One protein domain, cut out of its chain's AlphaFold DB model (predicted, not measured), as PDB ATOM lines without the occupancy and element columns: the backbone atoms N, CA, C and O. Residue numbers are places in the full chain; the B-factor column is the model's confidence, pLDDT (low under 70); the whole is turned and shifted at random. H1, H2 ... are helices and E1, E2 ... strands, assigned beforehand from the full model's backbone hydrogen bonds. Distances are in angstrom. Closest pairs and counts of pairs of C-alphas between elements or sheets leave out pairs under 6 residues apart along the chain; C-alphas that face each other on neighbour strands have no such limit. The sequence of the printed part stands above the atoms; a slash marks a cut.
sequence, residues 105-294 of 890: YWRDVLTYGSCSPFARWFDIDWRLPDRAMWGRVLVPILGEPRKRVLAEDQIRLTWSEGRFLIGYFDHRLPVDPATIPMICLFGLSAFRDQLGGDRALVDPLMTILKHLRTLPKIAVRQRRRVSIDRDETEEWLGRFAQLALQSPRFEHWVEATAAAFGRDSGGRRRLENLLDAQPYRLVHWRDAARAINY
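This is residues 105 to 294 of the 890 residues of the protein "Aamy domain-containing protein" of Planctomycetes bacterium (UniProt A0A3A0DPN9). At one end of the model H4, H5 and H7 run side by side, and H8 crosses H4 steeply and covers edge strand E2 of a twisted three-stranded sheet, E2 E3 E4. Towards the other end, H1 reaches both this sheet and a parallel pair, E1 and E5, with H10 packed on E1 at the far end. The 190 printed residues hold ten named helices and five named strands, in the order H1 H2 E1 H3 E2 E3 E4 H4 H5 H6 H7 H8 H9 E5 H10: a mixed class. The sheet E2 - E3 - E4 is antiparallel. The whole is compact, with a radius of gyration of the C-alphas of 16.8 A and spans of 53 by 37 by 25 A.

H1, residues 105 to 115, begins at C-alpha (-17.253, 12.981, 90.860). H2 is 117 to 120, E1 137 to 142, H3 146 to 151, E2 155 to 160, E3 163 to 168 and E4 171 to 174. H4, 177 to 195, is 24.7 A long and has a kink of 55 degrees near residue 187. H5, 199 to 212, is 19.5 A long; H6 is 218 to 221. H7, 230 to 246, is 24.0 A long and H8, 248 to 261, 19.6 A. H9 is 267 to 276, E5 280 to 284, and H10, 285 to 291, ends at (-23.952, -1.309, 106.670).

E2, E3 and E4 form a meander, each strand the antiparallel neighbour of the one before; N 158 and O 165 are 2.8 A apart, N 166 and O 173 2.8 A. H8 is on this sheet, over E2 and along the strands, at a height of 7.4 A. H8 touches H4, with H4 residues 183 to 191 alone, at a steep tilt of 64 degrees, C-alphas 187 and 257 closest at 5.0 A. H4 and H5 form a helical hairpin, C-alphas 181 and 209 closest at 5.4 A. H5 touches H7 at a shallow tilt of 23 degrees, opposite ways, C-alphas 208 and 236 closest at 6.2 A. H9 only grazes the sheet and is close to H3 but not clearly touching, C-alphas 150 and 268 closest at 7.3 A. H1 touches H2, C-alphas 109 and 119 closest at 5.7 A, and is close to H6 but not clearly touching, C-alphas 115 and 221 closest at 8.0 A. E1 and E5 are parallel, N 139 and O 281 2.9 A apart; the closest C-alphas of E1 and H10, 140 and 285, are 4.3 A apart. Every O i to N i+4 pair is within hydrogen-bond range in H3, H7, H8 and H9, against 5 of 7 in H1, 9 of 15 in H4, 9 of 10 in H5 and 1 of 3 in H10, where 3 of 4 O i to N i+3 pairs are; H2 and H6 are too short for such a pair.

The C-alphas of Gly 196 and Ala 289, the two farthest apart, are 53.5 A apart. The printed part has no cut. The link from H2 to E1, residues 121 to 136, is long. Mean pLDDT of the printed part is 90.1; residues 195 to 198 and 289 are under 70.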
ATOM      1  N   TYR A 105     -17.901  12.844  89.553       96.75
ATOM      2  CA  TYR A 105     -17.253  12.981  90.860       96.75
ATOM      3  C   TYR A 105     -17.422  11.710  91.696       96.75
ATOM      4  O   TYR A 105     -16.467  11.216  92.291       96.75
ATOM      5  N   TRP A 106     -18.625  11.130  91.692       97.06
ATOM      6  CA  TRP A 106     -18.883   9.852  92.359       97.06
ATOM      7  C   TRP A 106     -18.125   8.698  91.697       97.06
ATOM      8  O   TRP A 106     -17.502   7.882  92.379       97.06
ATOM      9  N   ARG A 107     -18.107   8.655  90.359       95.62
ATOM     10  CA  ARG A 107     -17.319   7.680  89.595       95.62
ATOM     11  C   ARG A 107     -15.827   7.768  89.928       95.62
ATOM     12  O   ARG A 107     -15.177   6.731  90.061       95.62
ATOM     13  N   ASP A 108     -15.289   8.973  90.100       95.69
ATOM     14  CA  ASP A 108     -13.897   9.192  90.508       95.69
ATOM     15  C   ASP A 108     -13.621   8.637  91.918       95.69
ATOM     16  O   ASP A 108     -12.659   7.893  92.122       95.69
ATOM     17  N   VAL A 109     -14.531   8.874  92.869       96.38
ATOM     18  CA  VAL A 109     -14.461   8.290  94.220       96.38
ATOM     19  C   VAL A 109     -14.516   6.762  94.187       96.38
ATOM     20  O   VAL A 109     -13.756   6.113  94.903       96.38
ATOM     21  N   LEU A 110     -15.345   6.156  93.334       96.38
ATOM     22  CA  LEU A 110     -15.348   4.699  93.157       96.38
ATOM     23  C   LEU A 110     -14.060   4.184  92.486       96.38
ATOM     24  O   LEU A 110     -13.655   3.050  92.730       96.38
ATOM     25  N   THR A 111     -13.387   5.007  91.681       95.31
ATOM     26  CA  THR A 111     -12.135   4.640  90.993       95.31
ATOM     27  C   THR A 111     -10.920   4.704  91.921       95.31
ATOM     28  O   THR A 111     -10.070   3.814  91.884       95.31
ATOM     29  N   TYR A 112     -10.836   5.733  92.774       93.00
ATOM     30  CA  TYR A 112      -9.644   6.025  93.585       93.00
ATOM     31  C   TYR A 112      -9.848   5.855  95.102       93.00
ATOM     32  O   TYR A 112      -8.869   5.795  95.856       93.00
ATOM     33  N   GLY A 113     -11.091   5.729  95.570       92.44
ATOM     34  CA  GLY A 113     -11.443   5.653  96.990       92.44
ATOM     35  C   GLY A 113     -11.143   6.952  97.729       92.44
ATOM     36  O   GLY A 113     -11.287   8.046  97.187       92.44
ATOM     37  N   SER A 114     -10.639   6.833  98.959       90.62
ATOM     38  CA  SER A 114     -10.253   7.980  99.798       90.62
ATOM     39  C   SER A 114      -9.110   8.832  99.227       90.62
ATOM     40  O   SER A 114      -8.782   9.865  99.804       90.62
ATOM     41  N   CYS A 115      -8.461   8.384  98.147       90.12
ATOM     42  CA  CYS A 115      -7.416   9.128  97.442       90.12
ATOM     43  C   CYS A 115      -7.971  10.048  96.343       90.12
ATOM     44  O   CYS A 115      -7.206  10.839  95.801       90.12
ATOM     45  N   SER A 116      -9.264   9.955  96.007       92.12
ATOM     46  CA  SER A 116      -9.906  10.884  95.071       92.12
ATOM     47  C   SER A 116      -9.897  12.312  95.641       92.12
ATOM     48  O   SER A 116     -10.194  12.481  96.829       92.12
ATOM     49  N   PRO A 117      -9.649  13.359  94.830       91.06
ATOM     50  CA  PRO A 117      -9.840  14.742  95.269       91.06
ATOM     51  C   PRO A 117     -11.298  15.018  95.671       91.06
ATOM     52  O   PRO A 117     -11.551  15.792  96.595       91.06
ATOM     53  N   PHE A 118     -12.255  14.312  95.059       95.31
ATOM     54  CA  PHE A 118     -13.684  14.417  95.355       95.31
ATOM     55  C   PHE A 118     -14.109  13.594  96.580       95.31
ATOM     56  O   PHE A 118     -15.239  13.723  97.043       95.31
ATOM     57  N   ALA A 119     -13.216  12.805  97.195       94.38
ATOM     58  CA  ALA A 119     -13.526  12.083  98.434       94.38
ATOM     59  C   ALA A 119     -13.946  13.025  99.577       94.38
ATOM     60  O   ALA A 119     -14.679  12.614 100.476       94.38
ATOM     61  N   ARG A 120     -13.492  14.289  99.545       94.56
ATOM     62  CA  ARG A 120     -13.882  15.321 100.516       94.56
ATOM     63  C   ARG A 120     -15.280  15.891 100.276       94.56
ATOM     64  O   ARG A 120     -15.848  16.429 101.220       94.56
ATOM     65  N   TRP A 121     -15.794  15.813  99.044       97.19
ATOM     66  CA  TRP A 121     -17.103  16.362  98.687       97.19
ATOM     67  C   TRP A 121     -18.208  15.627  99.423       97.19
ATOM     68  O   TRP A 121     -19.146  16.249  99.910       97.19
ATOM     69  N   PHE A 122     -18.075  14.309  99.527       97.88
ATOM     70  CA  PHE A 122     -19.109  13.435 100.050       97.88
ATOM     71  C   PHE A 122     -18.883  13.084 101.523       97.88
ATOM     72  O   PHE A 122     -17.752  12.924 101.990       97.88
ATOM     73  N   ASP A 123     -19.973  12.931 102.270       96.38
ATOM     74  CA  ASP A 123     -19.943  12.522 103.678       96.38
ATOM     75  C   ASP A 123     -19.831  10.993 103.781       96.38
ATOM     76  O   ASP A 123     -20.825  10.279 103.930       96.38
ATOM     77  N   ILE A 124     -18.598  10.498 103.622       95.25
ATOM     78  CA  ILE A 124     -18.238   9.075 103.655       95.25
ATOM     79  C   ILE A 124     -17.432   8.770 104.921       95.25
ATOM     80  O   ILE A 124     -16.401   9.380 105.212       95.25
ATOM     81  N   ASP A 125     -17.863   7.741 105.636       91.56
ATOM     82  CA  ASP A 125     -17.163   7.150 106.762       91.56
ATOM     83  C   ASP A 125     -16.102   6.163 106.258       91.56
ATOM     84  O   ASP A 125     -16.335   4.968 106.047       91.56
ATOM     85  N   TRP A 126     -14.891   6.687 106.069       90.38
ATOM     86  CA  TRP A 126     -13.733   5.941 105.561       90.38
ATOM     87  C   TRP A 126     -13.101   4.974 106.573       90.38
ATOM     88  O   TRP A 126     -12.243   4.166 106.204       90.38
ATOM     89  N   ARG A 127     -13.486   5.065 107.852       84.50
ATOM     90  CA  ARG A 127     -12.977   4.239 108.957       84.50
ATOM     91  C   ARG A 127     -14.137   3.570 109.686       84.50
ATOM     92  O   ARG A 127     -14.687   4.126 110.627       84.50
ATOM     93  N   LEU A 128     -14.485   2.371 109.233       81.56
ATOM     94  CA  LEU A 128     -15.482   1.515 109.874       81.56
ATOM     95  C   LEU A 128     -14.843   0.591 110.927       81.56
ATOM     96  O   LEU A 128     -13.629   0.371 110.872       81.56
ATOM     97  N   PRO A 129     -15.636  -0.003 111.840       78.88
ATOM     98  CA  PRO A 129     -15.143  -1.030 112.763       78.88
ATOM     99  C   PRO A 129     -14.473  -2.215 112.043       78.88
ATOM    100  O   PRO A 129     -13.427  -2.700 112.474       78.88
ATOM    101  N   ASP A 130     -15.017  -2.639 110.895       83.12
ATOM    102  CA  ASP A 130     -14.359  -3.617 110.025       83.12
ATOM    103  C   ASP A 130     -13.165  -2.980 109.292       83.12
ATOM    104  O   ASP A 130     -13.317  -2.198 108.349       83.12
ATOM    105  N   ARG A 131     -11.950  -3.373 109.689       84.00
ATOM    106  CA  ARG A 131     -10.695  -2.902 109.079       84.00
ATOM    107  C   ARG A 131     -10.574  -3.257 107.599       84.00
ATOM    108  O   ARG A 131      -9.881  -2.548 106.868       84.00
ATOM    109  N   ALA A 132     -11.244  -4.313 107.131       84.44
ATOM    110  CA  ALA A 132     -11.253  -4.665 105.712       84.44
ATOM    111  C   ALA A 132     -11.971  -3.606 104.855       84.44
ATOM    112  O   ALA A 132     -11.685  -3.495 103.660       84.44
ATOM    113  N   MET A 133     -12.848  -2.803 105.466       86.94
ATOM    114  CA  MET A 133     -13.600  -1.724 104.822       86.94
ATOM    115  C   MET A 133     -12.910  -0.362 104.863       86.94
ATOM    116  O   MET A 133     -13.421   0.592 104.281       86.94
ATOM    117  N   TRP A 134     -11.751  -0.242 105.513       88.06
ATOM    118  CA  TRP A 134     -11.034   1.030 105.553       88.06
ATOM    119  C   TRP A 134     -10.719   1.527 104.138       88.06
ATOM    120  O   TRP A 134     -10.351   0.741 103.261       88.06
ATOM    121  N   GLY A 135     -10.905   2.828 103.913       85.31
ATOM    122  CA  GLY A 135     -10.661   3.465 102.616       85.31
ATOM    123  C   GLY A 135     -11.583   2.999 101.481       85.31
ATOM    124  O   GLY A 135     -11.297   3.313 100.328       85.31
ATOM    125  N   ARG A 136     -12.658   2.250 101.784       91.25
ATOM    126  CA  ARG A 136     -13.600   1.728 100.786       91.25
ATOM    127  C   ARG A 136     -15.001   2.299 100.929       91.25
ATOM    128  O   ARG A 136     -15.447   2.622 102.026       91.25
ATOM    129  N   VAL A 137     -15.721   2.317  99.816       94.62
ATOM    130  CA  VAL A 137     -17.148   2.654  99.744       94.62
ATOM    131  C   VAL A 137     -17.996   1.382  99.650       94.62
ATOM    132  O   VAL A 137     -17.666   0.468  98.897       94.62
ATOM    133  N   LEU A 138     -19.103   1.293 100.386       92.94
ATOM    134  CA  LEU A 138     -20.089   0.225 100.184       92.94
ATOM    135  C   LEU A 138     -21.036   0.579  99.043       92.94
ATOM    136  O   LEU A 138     -21.612   1.657  99.039       92.94
ATOM    137  N   VAL A 139     -21.229  -0.346  98.106       93.44
ATOM    138  CA  VAL A 139     -22.093  -0.148  96.935       93.44
ATOM    139  C   VAL A 139     -23.174  -1.238  96.928       93.44
ATOM    140  O   VAL A 139     -22.906  -2.379  96.531       93.44
ATOM    141  N   PRO A 140     -24.384  -0.931  97.427       91.06
ATOM    142  CA  PRO A 140     -25.425  -1.923  97.674       91.06
ATOM    143  C   PRO A 140     -26.315  -2.176  96.447       91.06
ATOM    144  O   PRO A 140     -27.505  -1.888  96.465       91.06
ATOM    145  N   ILE A 141     -25.739  -2.721  95.373       91.31
ATOM    146  CA  ILE A 141     -26.448  -2.940  94.094       91.31
ATOM    147  C   ILE A 141     -26.753  -4.413  93.795       91.31
ATOM    148  O   ILE A 141     -27.461  -4.713  92.837       91.31
ATOM    149  N   LEU A 142     -26.195  -5.359  94.558       92.62
ATOM    150  CA  LEU A 142     -26.366  -6.777  94.248       92.62
ATOM    151  C   LEU A 142     -27.781  -7.234  94.616       92.62
ATOM    152  O   LEU A 142     -28.272  -6.921  95.699       92.62
ATOM    153  N   GLY A 143     -28.415  -8.012  93.737       91.38
ATOM    154  CA  GLY A 143     -29.752  -8.579  93.944       91.38
ATOM    155  C   GLY A 143     -29.762  -9.747  94.934       91.38
ATOM    156  O   GLY A 143     -30.773 -10.006  95.572       91.38
ATOM    157  N   GLU A 144     -28.612 -10.400  95.104       92.44
ATOM    158  CA  GLU A 144     -28.383 -11.554  95.975       92.44
ATOM    159  C   GLU A 144     -27.048 -11.385  96.732       92.44
ATOM    160  O   GLU A 144     -26.219 -10.544  96.358       92.44
ATOM    161  N   PRO A 145     -26.770 -12.185  97.781       92.38
ATOM    162  CA  PRO A 145     -25.477 -12.161  98.459       92.38
ATOM    163  C   PRO A 145     -24.308 -12.391  97.491       92.38
ATOM    164  O   PRO A 145     -24.342 -13.305  96.667       92.38
ATOM    165  N   ARG A 146     -23.217 -11.625  97.649       91.19
ATOM    166  CA  ARG A 146     -22.042 -11.636  96.747       91.19
ATOM    167  C   ARG A 146     -21.528 -13.038  96.397       91.19
ATOM    168  O   ARG A 146     -21.176 -13.285  95.250       91.19
ATOM    169  N   LYS A 147     -21.502 -13.964  97.364       90.06
ATOM    170  CA  LYS A 147     -21.071 -15.357  97.138       90.06
ATOM    171  C   LYS A 147     -21.916 -16.066  96.075       90.06
ATOM    172  O   LYS A 147     -21.364 -16.795  95.260       90.06
ATOM    173  N   ARG A 148     -23.232 -15.844  96.079       92.94
ATOM    174  CA  ARG A 148     -24.171 -16.431  95.117       92.94
ATOM    175  C   ARG A 148     -24.037 -15.781  93.745       92.94
ATOM    176  O   ARG A 148     -23.885 -16.488  92.761       92.94
ATOM    177  N   VAL A 149     -23.970 -14.450  93.706       93.31
ATOM    178  CA  VAL A 149     -23.736 -13.677  92.473       93.31
ATOM    179  C   VAL A 149     -22.455 -14.134  91.755       93.31
ATOM    180  O   VAL A 149     -22.444 -14.294  90.537       93.31
ATOM    181  N   LEU A 150     -21.381 -14.393  92.511       89.81
ATOM    182  CA  LEU A 150     -20.130 -14.943  91.976       89.81
ATOM    183  C   LEU A 150     -20.238 -16.419  91.569       89.81
ATOM    184  O   LEU A 150     -19.567 -16.833  90.630       89.81
ATOM    185  N   ALA A 151     -21.040 -17.220  92.274       88.62
ATOM    186  CA  ALA A 151     -21.258 -18.626  91.939       88.62
ATOM    187  C   ALA A 151     -22.066 -18.811  90.642       88.62
ATOM    188  O   ALA A 151     -21.865 -19.802  89.942       88.62
ATOM    189  N   GLU A 152     -22.940 -17.853  90.336       91.06
ATOM    190  CA  GLU A 152     -23.793 -17.811  89.142       91.06
ATOM    191  C   GLU A 152     -23.160 -17.009  87.981       91.06
ATOM    192  O   GLU A 152     -23.824 -16.740  86.983       91.06
ATOM    193  N   ASP A 153     -21.883 -16.612  88.099       89.44
ATOM    194  CA  ASP A 153     -21.103 -15.891  87.076       89.44
ATOM    195  C   ASP A 153     -21.801 -14.622  86.522       89.44
ATOM    196  O   ASP A 153     -21.669 -14.255  85.343       89.44
ATOM    197  N   GLN A 154     -22.552 -13.941  87.397       93.56
ATOM    198  CA  GLN A 154     -23.320 -12.730  87.083       93.56
ATOM    199  C   GLN A 154     -22.456 -11.458  87.051       93.56
ATOM    200  O   GLN A 154     -22.840 -10.468  86.430       93.56
ATOM    201  N   ILE A 155     -21.293 -11.467  87.715       94.75
ATOM    202  CA  ILE A 155     -20.302 -10.385  87.636       94.75
ATOM    203  C   ILE A 155     -19.256 -10.752  86.592       94.75
ATOM    204  O   ILE A 155     -18.722 -11.862  86.604       94.75
ATOM    205  N   ARG A 156     -18.928  -9.805  85.710       94.81
ATOM    206  CA  ARG A 156     -17.932 -10.003  84.652       94.81
ATOM    207  C   ARG A 156     -17.021  -8.795  84.531       94.81
ATOM    208  O   ARG A 156     -17.432  -7.670  84.786       94.81
ATOM    209  N   LEU A 157     -15.784  -9.039  84.120       96.69
ATOM    210  CA  LEU A 157     -14.905  -7.977  83.657       96.69
ATOM    211  C   LEU A 157     -15.251  -7.681  82.195       96.69
ATOM    212  O   LEU A 157     -15.373  -8.602  81.387       96.69
ATOM    213  N   THR A 158     -15.427  -6.411  81.866       95.12
ATOM    214  CA  THR A 158     -15.774  -5.944  80.520       95.12
ATOM    215  C   THR A 158     -14.831  -4.830  80.090       95.12
ATOM    216  O   THR A 158     -14.259  -4.143  80.935       95.12
ATOM    217  N   TRP A 159     -14.695  -4.639  78.785       94.75
ATOM    218  CA  TRP A 159     -14.020  -3.496  78.184       94.75
ATOM    219  C   TRP A 159     -15.066  -2.629  77.483       94.75
ATOM    220  O   TRP A 159     -15.898  -3.161  76.752       94.75
ATOM    221  N   SER A 160     -15.078  -1.329  77.763       91.75
ATOM    222  CA  SER A 160     -15.962  -0.363  77.099       91.75
ATOM    223  C   SER A 160     -15.386   1.037  77.248       91.75
ATOM    224  O   SER A 160     -14.793   1.344  78.282       91.75
ATOM    225  N   GLU A 161     -15.574   1.886  76.236       86.69
ATOM    226  CA  GLU A 161     -15.163   3.301  76.264       86.69
ATOM    227  C   GLU A 161     -13.691   3.501  76.682       86.69
ATOM    228  O   GLU A 161     -13.349   4.405  77.445       86.69
ATOM    229  N   GLY A 162     -12.800   2.616  76.225       91.50
ATOM    230  CA  GLY A 162     -11.372   2.707  76.538       91.50
ATOM    231  C   GLY A 162     -10.993   2.320  77.974       91.50
ATOM    232  O   GLY A 162      -9.879   2.627  78.403       91.50
ATOM    233  N   ARG A 163     -11.886   1.677  78.745       94.38
ATOM    234  CA  ARG A 163     -11.628   1.287  80.143       94.38
ATOM    235  C   ARG A 163     -12.058  -0.145  80.454       94.38
ATOM    236  O   ARG A 163     -13.041  -0.664  79.929       94.38
ATOM    237  N   PHE A 164     -11.342  -0.765  81.395       97.31
ATOM    238  CA  PHE A 164     -11.818  -1.968  82.074       97.31
ATOM    239  C   PHE A 164     -12.890  -1.596  83.099       97.31
ATOM    240  O   PHE A 164     -12.704  -0.674  83.894       97.31
ATOM    241  N   LEU A 165     -13.987  -2.346  83.100       96.94
ATOM    242  CA  LEU A 165     -15.152  -2.120  83.951       96.94
ATOM    243  C   LEU A 165     -15.611  -3.433  84.583       96.94
ATOM    244  O   LEU A 165     -15.542  -4.496  83.965       96.94
ATOM    245  N   ILE A 166     -16.131  -3.352  85.803       97.25
ATOM    246  CA  ILE A 166     -16.829  -4.456  86.460       97.25
ATOM    247  C   ILE A 166     -18.314  -4.356  86.099       97.25
ATOM    248  O   ILE A 166     -19.024  -3.450  86.538       97.25
ATOM    249  N   GLY A 167     -18.770  -5.288  85.265       95.19
ATOM    250  CA  GLY A 167     -20.148  -5.410  84.809       95.19
ATOM    251  C   GLY A 167     -20.993  -6.279  85.740       95.19
ATOM    252  O   GLY A 167     -20.592  -7.389  86.097       95.19
ATOM    253  N   TYR A 168     -22.179  -5.784  86.093       94.88
ATOM    254  CA  TYR A 168     -23.227  -6.526  86.799       94.88
ATOM    255  C   TYR A 168     -24.590  -6.077  86.254       94.88
ATOM    256  O   TYR A 168     -25.034  -4.970  86.552       94.88
ATOM    257  N   PHE A 169     -25.219  -6.904  85.412       93.25
ATOM    258  CA  PHE A 169     -26.376  -6.514  84.586       93.25
ATOM    259  C   PHE A 169     -26.119  -5.196  83.840       93.25
ATOM    260  O   PHE A 169     -25.192  -5.151  83.031       93.25
ATOM    261  N   ASP A 170     -26.868  -4.130  84.126       89.50
ATOM    262  CA  ASP A 170     -26.710  -2.810  83.498       89.50
ATOM    263  C   ASP A 170     -25.667  -1.928  84.202       89.50
ATOM    264  O   ASP A 170     -25.216  -0.922  83.657       89.50
ATOM    265  N   HIS A 171     -25.203  -2.317  85.391       91.62
ATOM    266  CA  HIS A 171     -24.183  -1.565  86.117       91.62
ATOM    267  C   HIS A 171     -22.794  -1.753  85.493       91.62
ATOM    268  O   HIS A 171     -22.413  -2.857  85.083       91.62
ATOM    269  N   ARG A 172     -22.019  -0.663  85.434       93.44
ATOM    270  CA  ARG A 172     -20.671  -0.596  84.846       93.44
ATOM    271  C   ARG A 172     -19.704   0.135  85.779       93.44
ATOM    272  O   ARG A 172     -19.467   1.328  85.640       93.44
ATOM    273  N   LEU A 173     -19.170  -0.567  86.770       96.25
ATOM    274  CA  LEU A 173     -18.338   0.055  87.803       96.25
ATOM    275  C   LEU A 173     -16.887   0.226  87.331       96.25
ATOM    276  O   LEU A 173     -16.374  -0.652  86.631       96.25
ATOM    277  N   PRO A 174     -16.195   1.304  87.738       96.62
ATOM    278  CA  PRO A 174     -14.800   1.514  87.375       96.62
ATOM    279  C   PRO A 174     -13.878   0.484  88.036       96.62
ATOM    280  O   PRO A 174     -14.187  -0.060  89.098       96.62
ATOM    281  N   VAL A 175     -12.726   0.240  87.417       97.06
ATOM    282  CA  VAL A 175     -11.645  -0.586  87.969       97.06
ATOM    283  C   VAL A 175     -10.526   0.322  88.479       97.06
ATOM    284  O   VAL A 175     -10.112   1.241  87.776       97.06
ATOM    285  N   ASP A 176     -10.007   0.045  89.677       96.50
ATOM    286  CA  ASP A 176      -8.845   0.741  90.241       96.50
ATOM    287  C   ASP A 176      -7.645   0.616  89.294       96.50
ATOM    288  O   ASP A 176      -7.220  -0.516  89.005       96.50
ATOM    289  N   PRO A 177      -7.044   1.732  88.850       96.56
ATOM    290  CA  PRO A 177      -5.891   1.710  87.955       96.56
ATOM    291  C   PRO A 177      -4.723   0.860  88.477       96.56
ATOM    292  O   PRO A 177      -4.048   0.190  87.693       96.56
ATOM    293  N   ALA A 178      -4.546   0.768  89.802       95.38
ATOM    294  CA  ALA A 178      -3.518  -0.072  90.427       95.38
ATOM    295  C   ALA A 178      -3.737  -1.588  90.211       95.38
ATOM    296  O   ALA A 178      -2.844  -2.400  90.480       95.38
ATOM    297  N   THR A 179      -4.925  -1.988  89.744       96.38
ATOM    298  CA  THR A 179      -5.298  -3.385  89.471       96.38
ATOM    299  C   THR A 179      -5.269  -3.745  87.984       96.38
ATOM    300  O   THR A 179      -5.205  -4.929  87.659       96.38
ATOM    301  N   ILE A 180      -5.184  -2.767  87.074       96.88
ATOM    302  CA  ILE A 180      -5.081  -3.004  85.621       96.88
ATOM    303  C   ILE A 180      -3.882  -3.890  85.245       96.88
ATOM    304  O   ILE A 180      -4.070  -4.819  84.456       96.88
ATOM    305  N   PRO A 181      -2.672  -3.729  85.830       96.38
ATOM    306  CA  PRO A 181      -1.567  -4.644  85.548       96.38
ATOM    307  C   PRO A 181      -1.899  -6.113  85.816       96.38
ATOM    308  O   PRO A 181      -1.429  -6.977  85.087       96.38
ATOM    309  N   MET A 182      -2.730  -6.418  86.817       94.69
ATOM    310  CA  MET A 182      -3.159  -7.793  87.099       94.69
ATOM    311  C   MET A 182      -3.994  -8.379  85.953       94.69
ATOM    312  O   MET A 182      -3.828  -9.551  85.619       94.69
ATOM    313  N   ILE A 183      -4.860  -7.561  85.349       95.88
ATOM    314  CA  ILE A 183      -5.716  -7.934  84.219       95.88
ATOM    315  C   ILE A 183      -4.868  -8.155  82.967       95.88
ATOM    316  O   ILE A 183      -4.906  -9.228  82.368       95.88
ATOM    317  N   CYS A 184      -4.046  -7.171  82.607       94.56
ATOM    318  CA  CYS A 184      -3.245  -7.230  81.387       94.56
ATOM    319  C   CYS A 184      -2.184  -8.339  81.438       94.56
ATOM    320  O   CYS A 184      -1.965  -9.019  80.440       94.56
ATOM    321  N   LEU A 185      -1.550  -8.572  82.595       92.06
ATOM    322  CA  LEU A 185      -0.556  -9.643  82.743       92.06
ATOM    323  C   LEU A 185      -1.165 -11.045  82.597       92.06
ATOM    324  O   LEU A 185      -0.457 -11.947  82.160       92.06
ATOM    325  N   PHE A 186      -2.451 -11.230  82.918       92.12
ATOM    326  CA  PHE A 186      -3.151 -12.497  82.680       92.12
ATOM    327  C   PHE A 186      -3.266 -12.809  81.179       92.12
ATOM    328  O   PHE A 186      -2.985 -13.932  80.771       92.12
ATOM    329  N   GLY A 187      -3.620 -11.816  80.359       88.81
ATOM    330  CA  GLY A 187      -3.749 -11.978  78.906       88.81
ATOM    331  C   GLY A 187      -2.435 -11.869  78.123       88.81
ATOM    332  O   GLY A 187      -2.430 -12.096  76.914       88.81
ATOM    333  N   LEU A 188      -1.326 -11.497  78.773       86.94
ATOM    334  CA  LEU A 188      -0.097 -11.081  78.089       86.94
ATOM    335  C   LEU A 188       0.596 -12.208  77.308       86.94
ATOM    336  O   LEU A 188       1.204 -11.931  76.276       86.94
ATOM    337  N   SER A 189       0.540 -13.460  77.775       82.56
ATOM    338  CA  SER A 189       1.129 -14.594  77.041       82.56
ATOM    339  C   SER A 189       0.427 -14.797  75.699       82.56
ATOM    340  O   SER A 189       1.078 -14.731  74.660       82.56
ATOM    341  N   ALA A 190      -0.905 -14.896  75.720       80.88
ATOM    342  CA  ALA A 190      -1.728 -15.007  74.519       80.88
ATOM    343  C   ALA A 190      -1.522 -13.816  73.565       80.88
ATOM    344  O   ALA A 190      -1.483 -13.996  72.350       80.88
ATOM    345  N   PHE A 191      -1.328 -12.608  74.106       82.31
ATOM    346  CA  PHE A 191      -1.023 -11.425  73.299       82.31
ATOM    347  C   PHE A 191       0.297 -11.539  72.537       82.31
ATOM    348  O   PHE A 191       0.365 -11.231  71.348       82.31
ATOM    349  N   ARG A 192       1.360 -11.975  73.228       82.62
ATOM    350  CA  ARG A 192       2.700 -12.129  72.642       82.62
ATOM    351  C   ARG A 192       2.691 -13.161  71.522       82.62
ATOM    352  O   ARG A 192       3.303 -12.914  70.483       82.62
ATOM    353  N   ASP A 193       1.946 -14.246  71.716       78.25
ATOM    354  CA  ASP A 193       1.769 -15.298  70.716       78.25
ATOM    355  C   ASP A 193       0.995 -14.781  69.488       78.25
ATOM    356  O   ASP A 193       1.376 -15.060  68.353       78.25
ATOM    357  N   GLN A 194      -0.041 -13.954  69.690       73.00
ATOM    358  CA  GLN A 194      -0.830 -13.348  68.605       73.00
ATOM    359  C   GLN A 194      -0.080 -12.272  67.807       73.00
ATOM    360  O   GLN A 194      -0.394 -12.060  66.632       73.00
ATOM    361  N   LEU A 195       0.866 -11.558  68.423       67.31
ATOM    362  CA  LEU A 195       1.593 -10.452  67.791       67.31
ATOM    363  C   LEU A 195       2.916 -10.854  67.129       67.31
ATOM    364  O   LEU A 195       3.510 -10.021  66.448       67.31
ATOM    365  N   GLY A 196       3.413 -12.077  67.336       63.34
ATOM    366  CA  GLY A 196       4.700 -12.509  66.775       63.34
ATOM    367  C   GLY A 196       5.896 -11.647  67.213       63.34
ATOM    368  O   GLY A 196       6.907 -11.603  66.518       63.34
ATOM    369  N   GLY A 197       5.788 -10.938  68.345       61.94
ATOM    370  CA  GLY A 197       6.840 -10.053  68.854       61.94
ATOM    371  C   GLY A 197       6.805  -8.600  68.357       61.94
ATOM    372  O   GLY A 197       7.842  -7.941  68.424       61.94
ATOM    373  N   ASP A 198       5.658  -8.088  67.892       69.69
ATOM    374  CA  ASP A 198       5.479  -6.668  67.542       69.69
ATOM    375  C   ASP A 198       5.788  -5.729  68.730       69.69
ATOM    376  O   ASP A 198       4.952  -5.449  69.599       69.69
ATOM    377  N   ARG A 199       7.037  -5.247  68.772       76.19
ATOM    378  CA  ARG A 199       7.544  -4.355  69.823       76.19
ATOM    379  C   ARG A 199       6.810  -3.015  69.852       76.19
ATOM    380  O   ARG A 199       6.742  -2.405  70.916       76.19
ATOM    381  N   ALA A 200       6.210  -2.589  68.735       81.81
ATOM    382  CA  ALA A 200       5.531  -1.301  68.639       81.81
ATOM    383  C   ALA A 200       4.268  -1.221  69.515       81.81
ATOM    384  O   ALA A 200       3.890  -0.128  69.921       81.81
ATOM    385  N   LEU A 201       3.648  -2.359  69.859       83.88
ATOM    386  CA  LEU A 201       2.508  -2.423  70.788       83.88
ATOM    387  C   LEU A 201       2.913  -2.902  72.186       83.88
ATOM    388  O   LEU A 201       2.375  -2.431  73.192       83.88
ATOM    389  N   VAL A 202       3.873  -3.827  72.269       84.19
ATOM    390  CA  VAL A 202       4.297  -4.420  73.544       84.19
ATOM    391  C   VAL A 202       5.097  -3.428  74.394       84.19
ATOM    392  O   VAL A 202       4.854  -3.352  75.599       84.19
ATOM    393  N   ASP A 203       6.003  -2.641  73.808       88.75
ATOM    394  CA  ASP A 203       6.858  -1.722  74.574       88.75
ATOM    395  C   ASP A 203       6.056  -0.560  75.204       88.75
ATOM    396  O   ASP A 203       6.221  -0.311  76.410       88.75
ATOM    397  N   PRO A 204       5.122   0.107  74.486       91.62
ATOM    398  CA  PRO A 204       4.232   1.097  75.096       91.62
ATOM    399  C   PRO A 204       3.338   0.502  76.189       91.62
ATOM    400  O   PRO A 204       3.253   1.074  77.279       91.62
ATOM    401  N   LEU A 205       2.740  -0.676  75.954       91.81
ATOM    402  CA  LEU A 205       1.935  -1.376  76.961       91.81
ATOM    403  C   LEU A 205       2.753  -1.640  78.230       91.81
ATOM    404  O   LEU A 205       2.317  -1.306  79.329       91.81
ATOM    405  N   MET A 206       3.951  -2.211  78.097       92.50
ATOM    406  CA  MET A 206       4.806  -2.513  79.247       92.50
ATOM    407  C   MET A 206       5.230  -1.248  80.001       92.50
ATOM    408  O   MET A 206       5.333  -1.286  81.229       92.50
ATOM    409  N   THR A 207       5.422  -0.130  79.297       95.19
ATOM    410  CA  THR A 207       5.699   1.178  79.911       95.19
ATOM    411  C   THR A 207       4.510   1.660  80.745       95.19
ATOM    412  O   THR A 207       4.689   1.992  81.919       95.19
ATOM    413  N   ILE A 208       3.293   1.604  80.189       95.69
ATOM    414  CA  ILE A 208       2.057   1.953  80.905       95.69
ATOM    415  C   ILE A 208       1.878   1.054  82.137       95.69
ATOM    416  O   ILE A 208       1.686   1.544  83.249       95.69
ATOM    417  N   LEU A 209       1.994  -0.269  81.977       95.44
ATOM    418  CA  LEU A 209       1.822  -1.218  83.082       95.44
ATOM    419  C   LEU A 209       2.882  -1.047  84.173       95.44
ATOM    420  O   LEU A 209       2.583  -1.263  85.350       95.44
ATOM    421  N   LYS A 210       4.113  -0.665  83.806       95.38
ATOM    422  CA  LYS A 210       5.173  -0.346  84.768       95.38
ATOM    423  C   LYS A 210       4.768   0.843  85.631       95.38
ATOM    424  O   LYS A 210       4.938   0.748  86.844       95.38
ATOM    425  N   HIS A 211       4.219   1.901  85.031       95.06
ATOM    426  CA  HIS A 211       3.719   3.056  85.773       95.06
ATOM    427  C   HIS A 211       2.518   2.677  86.652       95.06
ATOM    428  O   HIS A 211       2.587   2.817  87.865       95.06
ATOM    429  N   LEU A 212       1.464   2.063  86.104       95.00
ATOM    430  CA  LEU A 212       0.277   1.691  86.895       95.00
ATOM    431  C   LEU A 212       0.593   0.742  88.069       95.00
ATOM    432  O   LEU A 212      -0.109   0.732  89.079       95.00
ATOM    433  N   ARG A 213       1.667  -0.051  87.974       94.56
ATOM    434  CA  ARG A 213       2.129  -0.939  89.051       94.56
ATOM    435  C   ARG A 213       2.798  -0.198  90.218       94.56
ATOM    436  O   ARG A 213       2.901  -0.796  91.292       94.56
ATOM    437  N   THR A 214       3.264   1.042  90.036       93.31
ATOM    438  CA  THR A 214       3.819   1.862  91.131       93.31
ATOM    439  C   THR A 214       2.727   2.457  92.014       93.31
ATOM    440  O   THR A 214       2.998   2.782  93.172       93.31
ATOM    441  N   LEU A 215       1.493   2.546  91.505       93.38
ATOM    442  CA  LEU A 215       0.360   3.069  92.253       93.38
ATOM    443  C   LEU A 215       0.135   2.262  93.543       93.38
ATOM    444  O   LEU A 215       0.182   1.023  93.538       93.38
ATOM    445  N   PRO A 216      -0.144   2.934  94.674       90.69
ATOM    446  CA  PRO A 216      -0.377   2.247  95.933       90.69
ATOM    447  C   PRO A 216      -1.631   1.378  95.813       90.69
ATOM    448  O   PRO A 216      -2.700   1.869  95.468       90.69
ATOM    449  N   LYS A 217      -1.531   0.085  96.128       90.56
ATOM    450  CA  LYS A 217      -2.690  -0.827  96.150       90.56
ATOM    451  C   LYS A 217      -3.630  -0.497  97.310       90.56
ATOM    452  O   LYS A 217      -3.170   0.008  98.338       90.56
ATOM    453  N   ILE A 218      -4.904  -0.893  97.225       87.38
ATOM    454  CA  ILE A 218      -5.897  -0.645  98.288       87.38
ATOM    455  C   ILE A 218      -5.428  -1.104  99.681       87.38
ATOM    456  O   ILE A 218      -5.595  -0.378 100.652       87.38
ATOM    457  N   ALA A 219      -4.735  -2.244  99.789       85.69
ATOM    458  CA  ALA A 219      -4.198  -2.739 101.062       85.69
ATOM    459  C   ALA A 219      -3.146  -1.802 101.696       85.69
ATOM    460  O   ALA A 219      -2.985  -1.781 102.916       85.69
ATOM    461  N   VAL A 220      -2.428  -1.026 100.876       85.38
ATOM    462  CA  VAL A 220      -1.500   0.020 101.334       85.38
ATOM    463  C   VAL A 220      -2.283   1.270 101.729       85.38
ATOM    464  O   VAL A 220      -2.080   1.770 102.836       85.38
ATOM    465  N   ARG A 221      -3.228   1.709 100.879       84.88
ATOM    466  CA  ARG A 221      -4.125   2.857 101.138       84.88
ATOM    467  C   ARG A 221      -4.928   2.685 102.436       84.88
ATOM    468  O   ARG A 221      -5.189   3.647 103.145       84.88
ATOM    469  N   GLN A 222      -5.252   1.443 102.792       80.00
ATOM    470  CA  GLN A 222      -5.916   1.078 104.045       80.00
ATOM    471  C   GLN A 222      -5.078   1.356 105.293       80.00
ATOM    472  O   GLN A 222      -5.627   1.655 106.348       80.00
ATOM    473  N   ARG A 223      -3.754   1.215 105.208       78.44
ATOM    474  CA  ARG A 223      -2.859   1.288 106.375       78.44
ATOM    475  C   ARG A 223      -2.205   2.652 106.535       78.44
ATOM    476  O   ARG A 223      -1.780   2.986 107.635       78.44
ATOM    477  N   ARG A 224      -2.054   3.396 105.439       78.69
ATOM    478  CA  ARG A 224      -1.309   4.656 105.391       78.69
ATOM    479  C   ARG A 224      -2.042   5.658 104.514       78.69
ATOM    480  O   ARG A 224      -2.590   5.290 103.480       78.69
ATOM    481  N   ARG A 225      -1.990   6.932 104.904       74.62
ATOM    482  CA  ARG A 225      -2.457   8.030 104.058       74.62
ATOM    483  C   ARG A 225      -1.453   8.210 102.922       74.62
ATOM    484  O   ARG A 225      -0.299   8.541 103.167       74.62
ATOM    485  N   VAL A 226      -1.891   7.935 101.702       82.25
ATOM    486  CA  VAL A 226      -1.093   8.053 100.478       82.25
ATOM    487  C   VAL A 226      -1.891   8.864  99.467       82.25
ATOM    488  O   VAL A 226      -3.107   8.694  99.369       82.25
ATOM    489  N   SER A 227      -1.226   9.764  98.752       79.94
ATOM    490  CA  SER A 227      -1.809  10.468  97.613       79.94
ATOM    491  C   SER A 227      -1.563   9.679  96.332       79.94
ATOM    492  O   SER A 227      -0.623   8.885  96.236       79.94
ATOM    493  N   ILE A 228      -2.442   9.882  95.360       85.69
ATOM    494  CA  ILE A 228      -2.271   9.423  93.986       85.69
ATOM    495  C   ILE A 228      -2.262  10.682  93.138       85.69
ATOM    496  O   ILE A 228      -3.138  11.530  93.317       85.69
ATOM    497  N   ASP A 229      -1.284  10.801  92.244       89.50
ATOM    498  CA  ASP A 229      -1.352  11.807  91.195       89.50
ATOM    499  C   ASP A 229      -2.412  11.357  90.186       89.50
ATOM    500  O   ASP A 229      -2.197  10.467  89.357       89.50
ATOM    501  N   ARG A 230      -3.618  11.893  90.369       89.94
ATOM    502  CA  ARG A 230      -4.785  11.545  89.567       89.94
ATOM    503  C   ARG A 230      -4.582  11.953  88.115       89.94
ATOM    504  O   ARG A 230      -4.925  11.173  87.235       89.94
ATOM    505  N   ASP A 231      -4.055  13.146  87.873       90.31
ATOM    506  CA  ASP A 231      -3.967  13.697  86.524       90.31
ATOM    507  C   ASP A 231      -2.897  12.953  85.718       90.31
ATOM    508  O   ASP A 231      -3.167  12.551  84.585       90.31
ATOM    509  N   GLU A 232      -1.752  12.632  86.337       93.50
ATOM    510  CA  GLU A 232      -0.760  11.737  85.728       93.50
ATOM    511  C   GLU A 232      -1.360  10.342  85.465       93.50
ATOM    512  O   GLU A 232      -1.213   9.785  84.374       93.50
ATOM    513  N   THR A 233      -2.087   9.772  86.434       93.69
ATOM    514  CA  THR A 233      -2.706   8.444  86.272       93.69
ATOM    515  C   THR A 233      -3.704   8.426  85.111       93.69
ATOM    516  O   THR A 233      -3.668   7.509  84.289       93.69
ATOM    517  N   GLU A 234      -4.576   9.429  85.016       94.06
ATOM    518  CA  GLU A 234      -5.545   9.561  83.925       94.06
ATOM    519  C   GLU A 234      -4.860   9.793  82.569       94.06
ATOM    520  O   GLU A 234      -5.334   9.261  81.564       94.06
ATOM    521  N   GLU A 235      -3.709  10.476  82.518       95.69
ATOM    522  CA  GLU A 235      -2.899  10.576  81.297       95.69
ATOM    523  C   GLU A 235      -2.417   9.191  80.830       95.69
ATOM    524  O   GLU A 235      -2.561   8.830  79.656       95.69
ATOM    525  N   TRP A 236      -1.899   8.364  81.744       96.38
ATOM    526  CA  TRP A 236      -1.469   6.999  81.422       96.38
ATOM    527  C   TRP A 236      -2.629   6.088  81.006       96.38
ATOM    528  O   TRP A 236      -2.468   5.276  80.089       96.38
ATOM    529  N   LEU A 237      -3.801   6.231  81.633       95.38
ATOM    530  CA  LEU A 237      -5.022   5.543  81.201       95.38
ATOM    531  C   LEU A 237      -5.471   6.017  79.813       95.38
ATOM    532  O   LEU A 237      -5.868   5.192  78.991       95.38
ATOM    533  N   GLY A 238      -5.346   7.313  79.521       95.62
ATOM    534  CA  GLY A 238      -5.596   7.882  78.198       95.62
ATOM    535  C   GLY A 238      -4.680   7.285  77.129       95.62
ATOM    536  O   GLY A 238      -5.158   6.860  76.079       95.62
ATOM    537  N   ARG A 239      -3.379   7.139  77.424       95.75
ATOM    538  CA  ARG A 239      -2.420   6.449  76.540       95.75
ATOM    539  C   ARG A 239      -2.794   4.978  76.327       95.75
ATOM    540  O   ARG A 239      -2.688   4.481  75.209       95.75
ATOM    541  N   PHE A 240      -3.265   4.283  77.366       95.31
ATOM    542  CA  PHE A 240      -3.763   2.906  77.243       95.31
ATOM    543  C   PHE A 240      -4.989   2.818  76.324       95.31
ATOM    544  O   PHE A 240      -5.026   1.978  75.426       95.31
ATOM    545  N   ALA A 241      -5.970   3.704  76.514       95.19
ATOM    546  CA  ALA A 241      -7.156   3.783  75.664       95.19
ATOM    547  C   ALA A 241      -6.792   4.123  74.209       95.19
ATOM    548  O   ALA A 241      -7.348   3.546  73.276       95.19
ATOM    549  N   GLN A 242      -5.809   5.005  74.005       94.56
ATOM    550  CA  GLN A 242      -5.316   5.374  72.681       94.56
ATOM    551  C   GLN A 242      -4.670   4.191  71.944       94.56
ATOM    552  O   GLN A 242      -4.889   4.053  70.743       94.56
ATOM    553  N   LEU A 243      -3.942   3.306  72.641       92.19
ATOM    554  CA  LEU A 243      -3.413   2.074  72.037       92.19
ATOM    555  C   LEU A 243      -4.529   1.167  71.504       92.19
ATOM    556  O   LEU A 243      -4.381   0.600  70.423       92.19
ATOM    557  N   ALA A 244      -5.639   1.048  72.237       91.12
ATOM    558  CA  ALA A 244      -6.805   0.296  71.778       91.12
ATOM    559  C   ALA A 244      -7.454   0.956  70.559       91.12
ATOM    560  O   ALA A 244      -7.648   0.293  69.546       91.12
ATOM    561  N   LEU A 245      -7.671   2.272  70.607       92.25
ATOM    562  CA  LEU A 245      -8.276   3.015  69.501       92.25
ATOM    563  C   LEU A 245      -7.443   2.950  68.207       92.25
ATOM    564  O   LEU A 245      -7.992   2.918  67.109       92.25
ATOM    565  N   GLN A 246      -6.113   2.948  68.320       91.94
ATOM    566  CA  GLN A 246      -5.201   2.934  67.171       91.94
ATOM    567  C   GLN A 246      -4.948   1.532  66.602       91.94
ATOM    568  O   GLN A 246      -4.448   1.413  65.482       91.94
ATOM    569  N   SER A 247      -5.257   0.469  67.350       90.56
ATOM    570  CA  SER A 247      -4.959  -0.908  66.957       90.56
ATOM    571  C   SER A 247      -6.134  -1.838  67.260       90.56
ATOM    572  O   SER A 247      -6.262  -2.320  68.388       90.56
ATOM    573  N   PRO A 248      -6.924  -2.220  66.236       89.94
ATOM    574  CA  PRO A 248      -8.010  -3.190  66.395       89.94
ATOM    575  C   PRO A 248      -7.542  -4.534  66.972       89.94
ATOM    576  O   PRO A 248      -8.283  -5.216  67.670       89.94
ATOM    577  N   ARG A 249      -6.282  -4.922  66.713       88.44
ATOM    578  CA  ARG A 249      -5.682  -6.135  67.294       88.44
ATOM    579  C   ARG A 249      -5.463  -5.994  68.800       88.44
ATOM    580  O   ARG A 249      -5.673  -6.960  69.527       88.44
ATOM    581  N   PHE A 250      -5.029  -4.818  69.260       90.69
ATOM    582  CA  PHE A 250      -4.874  -4.536  70.686       90.69
ATOM    583  C   PHE A 250      -6.238  -4.478  71.375       90.69
ATOM    584  O   PHE A 250      -6.413  -5.118  72.405       90.69
ATOM    585  N   GLU A 251      -7.208  -3.774  70.790       92.62
ATOM    586  CA  GLU A 251      -8.573  -3.707  71.324       92.62
ATOM    587  C   GLU A 251      -9.199  -5.102  71.445       92.62
ATOM    588  O   GLU A 251      -9.628  -5.489  72.532       92.62
ATOM    589  N   HIS A 252      -9.121  -5.915  70.388       91.88
ATOM    590  CA  HIS A 252      -9.605  -7.294  70.422       91.88
ATOM    591  C   HIS A 252      -8.916  -8.138  71.505       91.88
ATOM    592  O   HIS A 252      -9.559  -8.936  72.189       91.88
ATOM    593  N   TRP A 253      -7.604  -7.961  71.701       92.25
ATOM    594  CA  TRP A 253      -6.888  -8.631  72.784       92.25
ATOM    595  C   TRP A 253      -7.383  -8.192  74.169       92.25
ATOM    596  O   TRP A 253      -7.554  -9.037  75.055       92.25
ATOM    597  N   VAL A 254      -7.618  -6.896  74.373       94.00
ATOM    598  CA  VAL A 254      -8.137  -6.358  75.634       94.00
ATOM    599  C   VAL A 254      -9.528  -6.926  75.933       94.00
ATOM    600  O   VAL A 254      -9.771  -7.402  77.048       94.00
ATOM    601  N   GLU A 255     -10.413  -6.957  74.936       94.38
ATOM    602  CA  GLU A 255     -11.747  -7.556  75.038       94.38
ATOM    603  C   GLU A 255     -11.682  -9.052  75.365       94.38
ATOM    604  O   GLU A 255     -12.342  -9.518  76.301       94.38
ATOM    605  N   ALA A 256     -10.842  -9.806  74.649       93.44
ATOM    606  CA  ALA A 256     -10.641 -11.233  74.886       93.44
ATOM    607  C   ALA A 256     -10.069 -11.497  76.289       93.44
ATOM    608  O   ALA A 256     -10.516 -12.413  76.987       93.44
ATOM    609  N   THR A 257      -9.129 -10.660  76.738       94.19
ATOM    610  CA  THR A 257      -8.549 -10.718  78.086       94.19
ATOM    611  C   THR A 257      -9.617 -10.485  79.147       94.19
ATOM    612  O   THR A 257      -9.720 -11.278  80.086       94.19
ATOM    613  N   ALA A 258     -10.451  -9.452  78.988       94.62
ATOM    614  CA  ALA A 258     -11.557  -9.170  79.900       94.62
ATOM    615  C   ALA A 258     -12.556 -10.340  79.957       94.62
ATOM    616  O   ALA A 258     -12.887 -10.824  81.044       94.62
ATOM    617  N   ALA A 259     -12.961 -10.854  78.792       92.31
ATOM    618  CA  ALA A 259     -13.923 -11.946  78.673       92.31
ATOM    619  C   ALA A 259     -13.423 -13.272  79.274       92.31
ATOM    620  O   ALA A 259     -14.233 -14.049  79.796       92.31
ATOM    621  N   ALA A 260     -12.113 -13.535  79.210       91.88
ATOM    622  CA  ALA A 260     -11.483 -14.741  79.747       91.88
ATOM    623  C   ALA A 260     -11.080 -14.625  81.231       91.88
ATOM    624  O   ALA A 260     -10.939 -15.650  81.895       91.88
ATOM    625  N   PHE A 261     -10.933 -13.410  81.779       92.69
ATOM    626  CA  PHE A 261     -10.345 -13.170  83.107       92.69
ATOM    627  C   PHE A 261     -10.993 -13.991  84.233       92.69
ATOM    628  O   PHE A 261     -10.297 -14.611  85.046       92.69
ATOM    629  N   GLY A 262     -12.330 -14.014  84.249       87.31
ATOM    630  CA  GLY A 262     -13.147 -14.733  85.231       87.31
ATOM    631  C   GLY A 262     -13.549 -16.158  84.836       87.31
ATOM    632  O   GLY A 262     -14.210 -16.825  85.627       87.31
ATOM    633  N   ARG A 263     -13.176 -16.633  83.641       83.94
ATOM    634  CA  ARG A 263     -13.489 -17.988  83.151       83.94
ATOM    635  C   ARG A 263     -12.385 -18.972  83.554       83.94
ATOM    636  O   ARG A 263     -11.303 -18.523  83.899       83.94
ATOM    637  N   ASP A 264     -12.647 -20.279  83.457       78.38
ATOM    638  CA  ASP A 264     -11.782 -21.412  83.869       78.38
ATOM    639  C   ASP A 264     -11.818 -21.799  85.368       78.38
ATOM    640  O   ASP A 264     -12.429 -21.127  86.199       78.38
ATOM    641  N   SER A 265     -11.174 -22.927  85.712       71.69
ATOM    642  CA  SER A 265     -11.154 -23.511  87.065       71.69
ATOM    643  C   SER A 265     -10.493 -22.623  88.133       71.69
ATOM    644  O   SER A 265     -10.727 -22.824  89.325       71.69
ATOM    645  N   GLY A 266      -9.683 -21.637  87.734       83.94
ATOM    646  CA  GLY A 266      -9.078 -20.619  88.598       83.94
ATOM    647  C   GLY A 266      -9.670 -19.208  88.436       83.94
ATOM    648  O   GLY A 266      -9.428 -18.352  89.295       83.94
ATOM    649  N   GLY A 267     -10.459 -18.957  87.388       87.19
ATOM    650  CA  GLY A 267     -10.992 -17.645  87.013       87.19
ATOM    651  C   GLY A 267     -11.858 -16.991  88.069       87.19
ATOM    652  O   GLY A 267     -11.670 -15.811  88.370       87.19
ATOM    653  N   ARG A 268     -12.720 -17.765  88.736       88.88
ATOM    654  CA  ARG A 268     -13.565 -17.245  89.821       88.88
ATOM    655  C   ARG A 268     -12.742 -16.635  90.954       88.88
ATOM    656  O   ARG A 268     -13.057 -15.546  91.422       88.88
ATOM    657  N   ARG A 269     -11.648 -17.294  91.353       91.62
ATOM    658  CA  ARG A 269     -10.746 -16.790  92.401       91.62
ATOM    659  C   ARG A 269      -9.988 -15.544  91.939       91.62
ATOM    660  O   ARG A 269      -9.783 -14.632  92.733       91.62
ATOM    661  N   ARG A 270      -9.582 -15.477  90.663       93.88
ATOM    662  CA  ARG A 270      -8.958 -14.268  90.090       93.88
ATOM    663  C   ARG A 270      -9.923 -13.084  90.094       93.88
ATOM    664  O   ARG A 270      -9.530 -12.000  90.514       93.88
ATOM    665  N   LEU A 271     -11.175 -13.299  89.687       94.44
ATOM    666  CA  LEU A 271     -12.218 -12.274  89.713       94.44
ATOM    667  C   LEU A 271     -12.545 -11.835  91.147       94.44
ATOM    668  O   LEU A 271     -12.644 -10.640  91.408       94.44
ATOM    669  N   GLU A 272     -12.655 -12.771  92.089       94.25
ATOM    670  CA  GLU A 272     -12.867 -12.457  93.506       94.25
ATOM    671  C   GLU A 272     -11.728 -11.594  94.068       94.25
ATOM    672  O   GLU A 272     -12.001 -10.552  94.664       94.25
ATOM    673  N   ASN A 273     -10.471 -11.947  93.776       94.81
ATOM    674  CA  ASN A 273      -9.300 -11.153  94.156       94.81
ATOM    675  C   ASN A 273      -9.302  -9.755  93.518       94.81
ATOM    676  O   ASN A 273      -8.913  -8.789  94.174       94.81
ATOM    677  N   LEU A 274      -9.727  -9.632  92.254       95.94
ATOM    678  CA  LEU A 274      -9.860  -8.334  91.588       95.94
ATOM    679  C   LEU A 274     -10.906  -7.472  92.298       95.94
ATOM    680  O   LEU A 274     -10.627  -6.318  92.613       95.94
ATOM    681  N   LEU A 275     -12.079  -8.032  92.595       95.62
ATOM    682  CA  LEU A 275     -13.147  -7.340  93.322       95.62
ATOM    683  C   LEU A 275     -12.703  -6.933  94.735       95.62
ATOM    684  O   LEU A 275     -12.951  -5.809  95.164       95.62
ATOM    685  N   ASP A 276     -11.988  -7.808  95.441       93.88
ATOM    686  CA  ASP A 276     -11.419  -7.511  96.757       93.88
ATOM    687  C   ASP A 276     -10.294  -6.475  96.696       93.88
ATOM    688  O   ASP A 276      -9.938  -5.907  97.726       93.88
ATOM    689  N   ALA A 277      -9.749  -6.170  95.522       95.00
ATOM    690  CA  ALA A 277      -8.753  -5.122  95.343       95.00
ATOM    691  C   ALA A 277      -9.357  -3.743  95.009       95.00
ATOM    692  O   ALA A 277      -8.597  -2.782  94.921       95.00
ATOM    693  N   GLN A 278     -10.685  -3.621  94.871       96.25
ATOM    694  CA  GLN A 278     -11.328  -2.356  94.500       96.25
ATOM    695  C   GLN A 278     -11.529  -1.393  95.694       96.25
ATOM    696  O   GLN A 278     -11.766  -1.842  96.822       96.25
ATOM    697  N   PRO A 279     -11.522  -0.065  95.465       95.06
ATOM    698  CA  PRO A 279     -11.879   0.968  96.443       95.06
ATOM    699  C   PRO A 279     -13.352   0.986  96.856       95.06
ATOM    700  O   PRO A 279     -13.776   1.837  97.633       95.06
ATOM    701  N   TYR A 280     -14.143   0.043  96.369       95.62
ATOM    702  CA  TYR A 280     -15.506  -0.184  96.806       95.62
ATOM    703  C   TYR A 280     -15.744  -1.664  97.085       95.62
ATOM    704  O   TYR A 280     -14.965  -2.536  96.693       95.62
ATOM    705  N   ARG A 281     -16.847  -1.954  97.771       94.25
ATOM    706  CA  ARG A 281     -17.320  -3.311  98.020       94.25
ATOM    707  C   ARG A 281     -18.779  -3.436  97.614       94.25
ATOM    708  O   ARG A 281     -19.645  -2.772  98.178       94.25
ATOM    709  N   LEU A 282     -19.030  -4.333  96.665       94.12
ATOM    710  CA  LEU A 282     -20.379  -4.682  96.236       94.12
ATOM    711  C   LEU A 282     -21.053  -5.549  97.300       94.12
ATOM    712  O   LEU A 282     -20.494  -6.570  97.723       94.12
ATOM    713  N   VAL A 283     -22.245  -5.141  97.724       91.81
ATOM    714  CA  VAL A 283     -23.055  -5.856  98.717       91.81
ATOM    715  C   VAL A 283     -24.498  -5.990  98.246       91.81
ATOM    716  O   VAL A 283     -24.921  -5.316  97.306       91.81
ATOM    717  N   HIS A 284     -25.238  -6.899  98.878       91.44
ATOM    718  CA  HIS A 284     -26.655  -7.083  98.602       91.44
ATOM    719  C   HIS A 284     -27.434  -5.836  99.024       91.44
ATOM    720  O   HIS A 284     -27.180  -5.274 100.089       91.44
ATOM    721  N   TRP A 285     -28.372  -5.388  98.190       85.56
ATOM    722  CA  TRP A 285     -29.044  -4.099  98.374       85.56
ATOM    723  C   TRP A 285     -29.761  -3.967  99.729       85.56
ATOM    724  O   TRP A 285     -29.783  -2.888 100.321       85.56
ATOM    725  N   ARG A 286     -30.275  -5.074 100.287       81.69
ATOM    726  CA  ARG A 286     -30.917  -5.084 101.616       81.69
ATOM    727  C   ARG A 286     -29.936  -4.906 102.774       81.69
ATOM    728  O   ARG A 286     -30.354  -4.518 103.864       81.69
ATOM    729  N   ASP A 287     -28.648  -5.150 102.549       81.12
ATOM    730  CA  ASP A 287     -27.613  -4.954 103.565       81.12
ATOM    731  C   ASP A 287     -27.279  -3.458 103.737       81.12
ATOM    732  O   ASP A 287     -26.731  -3.069 104.771       81.12
ATOM    733  N   ALA A 288     -27.666  -2.593 102.780       73.88
ATOM    734  CA  ALA A 288     -27.460  -1.140 102.843       73.88
ATOM    735  C   ALA A 288     -28.002  -0.530 104.136       73.88
ATOM    736  O   ALA A 288     -27.289   0.193 104.828       73.88
ATOM    737  N   ALA A 289     -29.233  -0.901 104.502       69.25
ATOM    738  CA  ALA A 289     -29.915  -0.408 105.694       69.25
ATOM    739  C   ALA A 289     -29.159  -0.720 106.997       69.25
ATOM    740  O   ALA A 289     -29.448  -0.124 108.026       69.25
ATOM    741  N   ARG A 290     -28.187  -1.642 106.973       71.75
ATOM    742  CA  ARG A 290     -27.396  -2.044 108.147       71.75
ATOM    743  C   ARG A 290     -25.918  -1.689 108.058       71.75
ATOM    744  O   ARG A 290     -25.262  -1.653 109.092       71.75
ATOM    745  N   ALA A 291     -25.393  -1.434 106.863       78.62
ATOM    746  CA  ALA A 291     -23.952  -1.309 106.670       78.62
ATOM    747  C   ALA A 291     -23.506  -0.026 105.964       78.62
ATOM    748  O   ALA A 291     -22.319   0.275 106.022       78.62
ATOM    749  N   ILE A 292     -24.398   0.732 105.311       89.25
ATOM    750  CA  ILE A 292     -23.992   1.853 104.452       89.25
ATOM    751  C   ILE A 292     -23.095   2.864 105.181       89.25
ATOM    752  O   ILE A 292     -23.392   3.333 106.288       89.25
ATOM    753  N   ASN A 293     -21.970   3.189 104.545       93.38
ATOM    754  CA  ASN A 293     -20.906   3.991 105.142       93.38
ATOM    755  C   ASN A 293     -20.807   5.399 104.564       93.38
ATOM    756  O   ASN A 293     -19.772   6.034 104.684       93.38
ATOM    757  N   TYR A 294     -21.867   5.895 103.946       94.12
ATOM    758  CA  TYR A 294     -21.980   7.290 103.554       94.12
ATOM    759  C   TYR A 294     -23.341   7.826 103.971       94.12
ATOM    760  O   TYR A 294     -24.299   7.057 104.114       94.12
TER     761      TYR A 294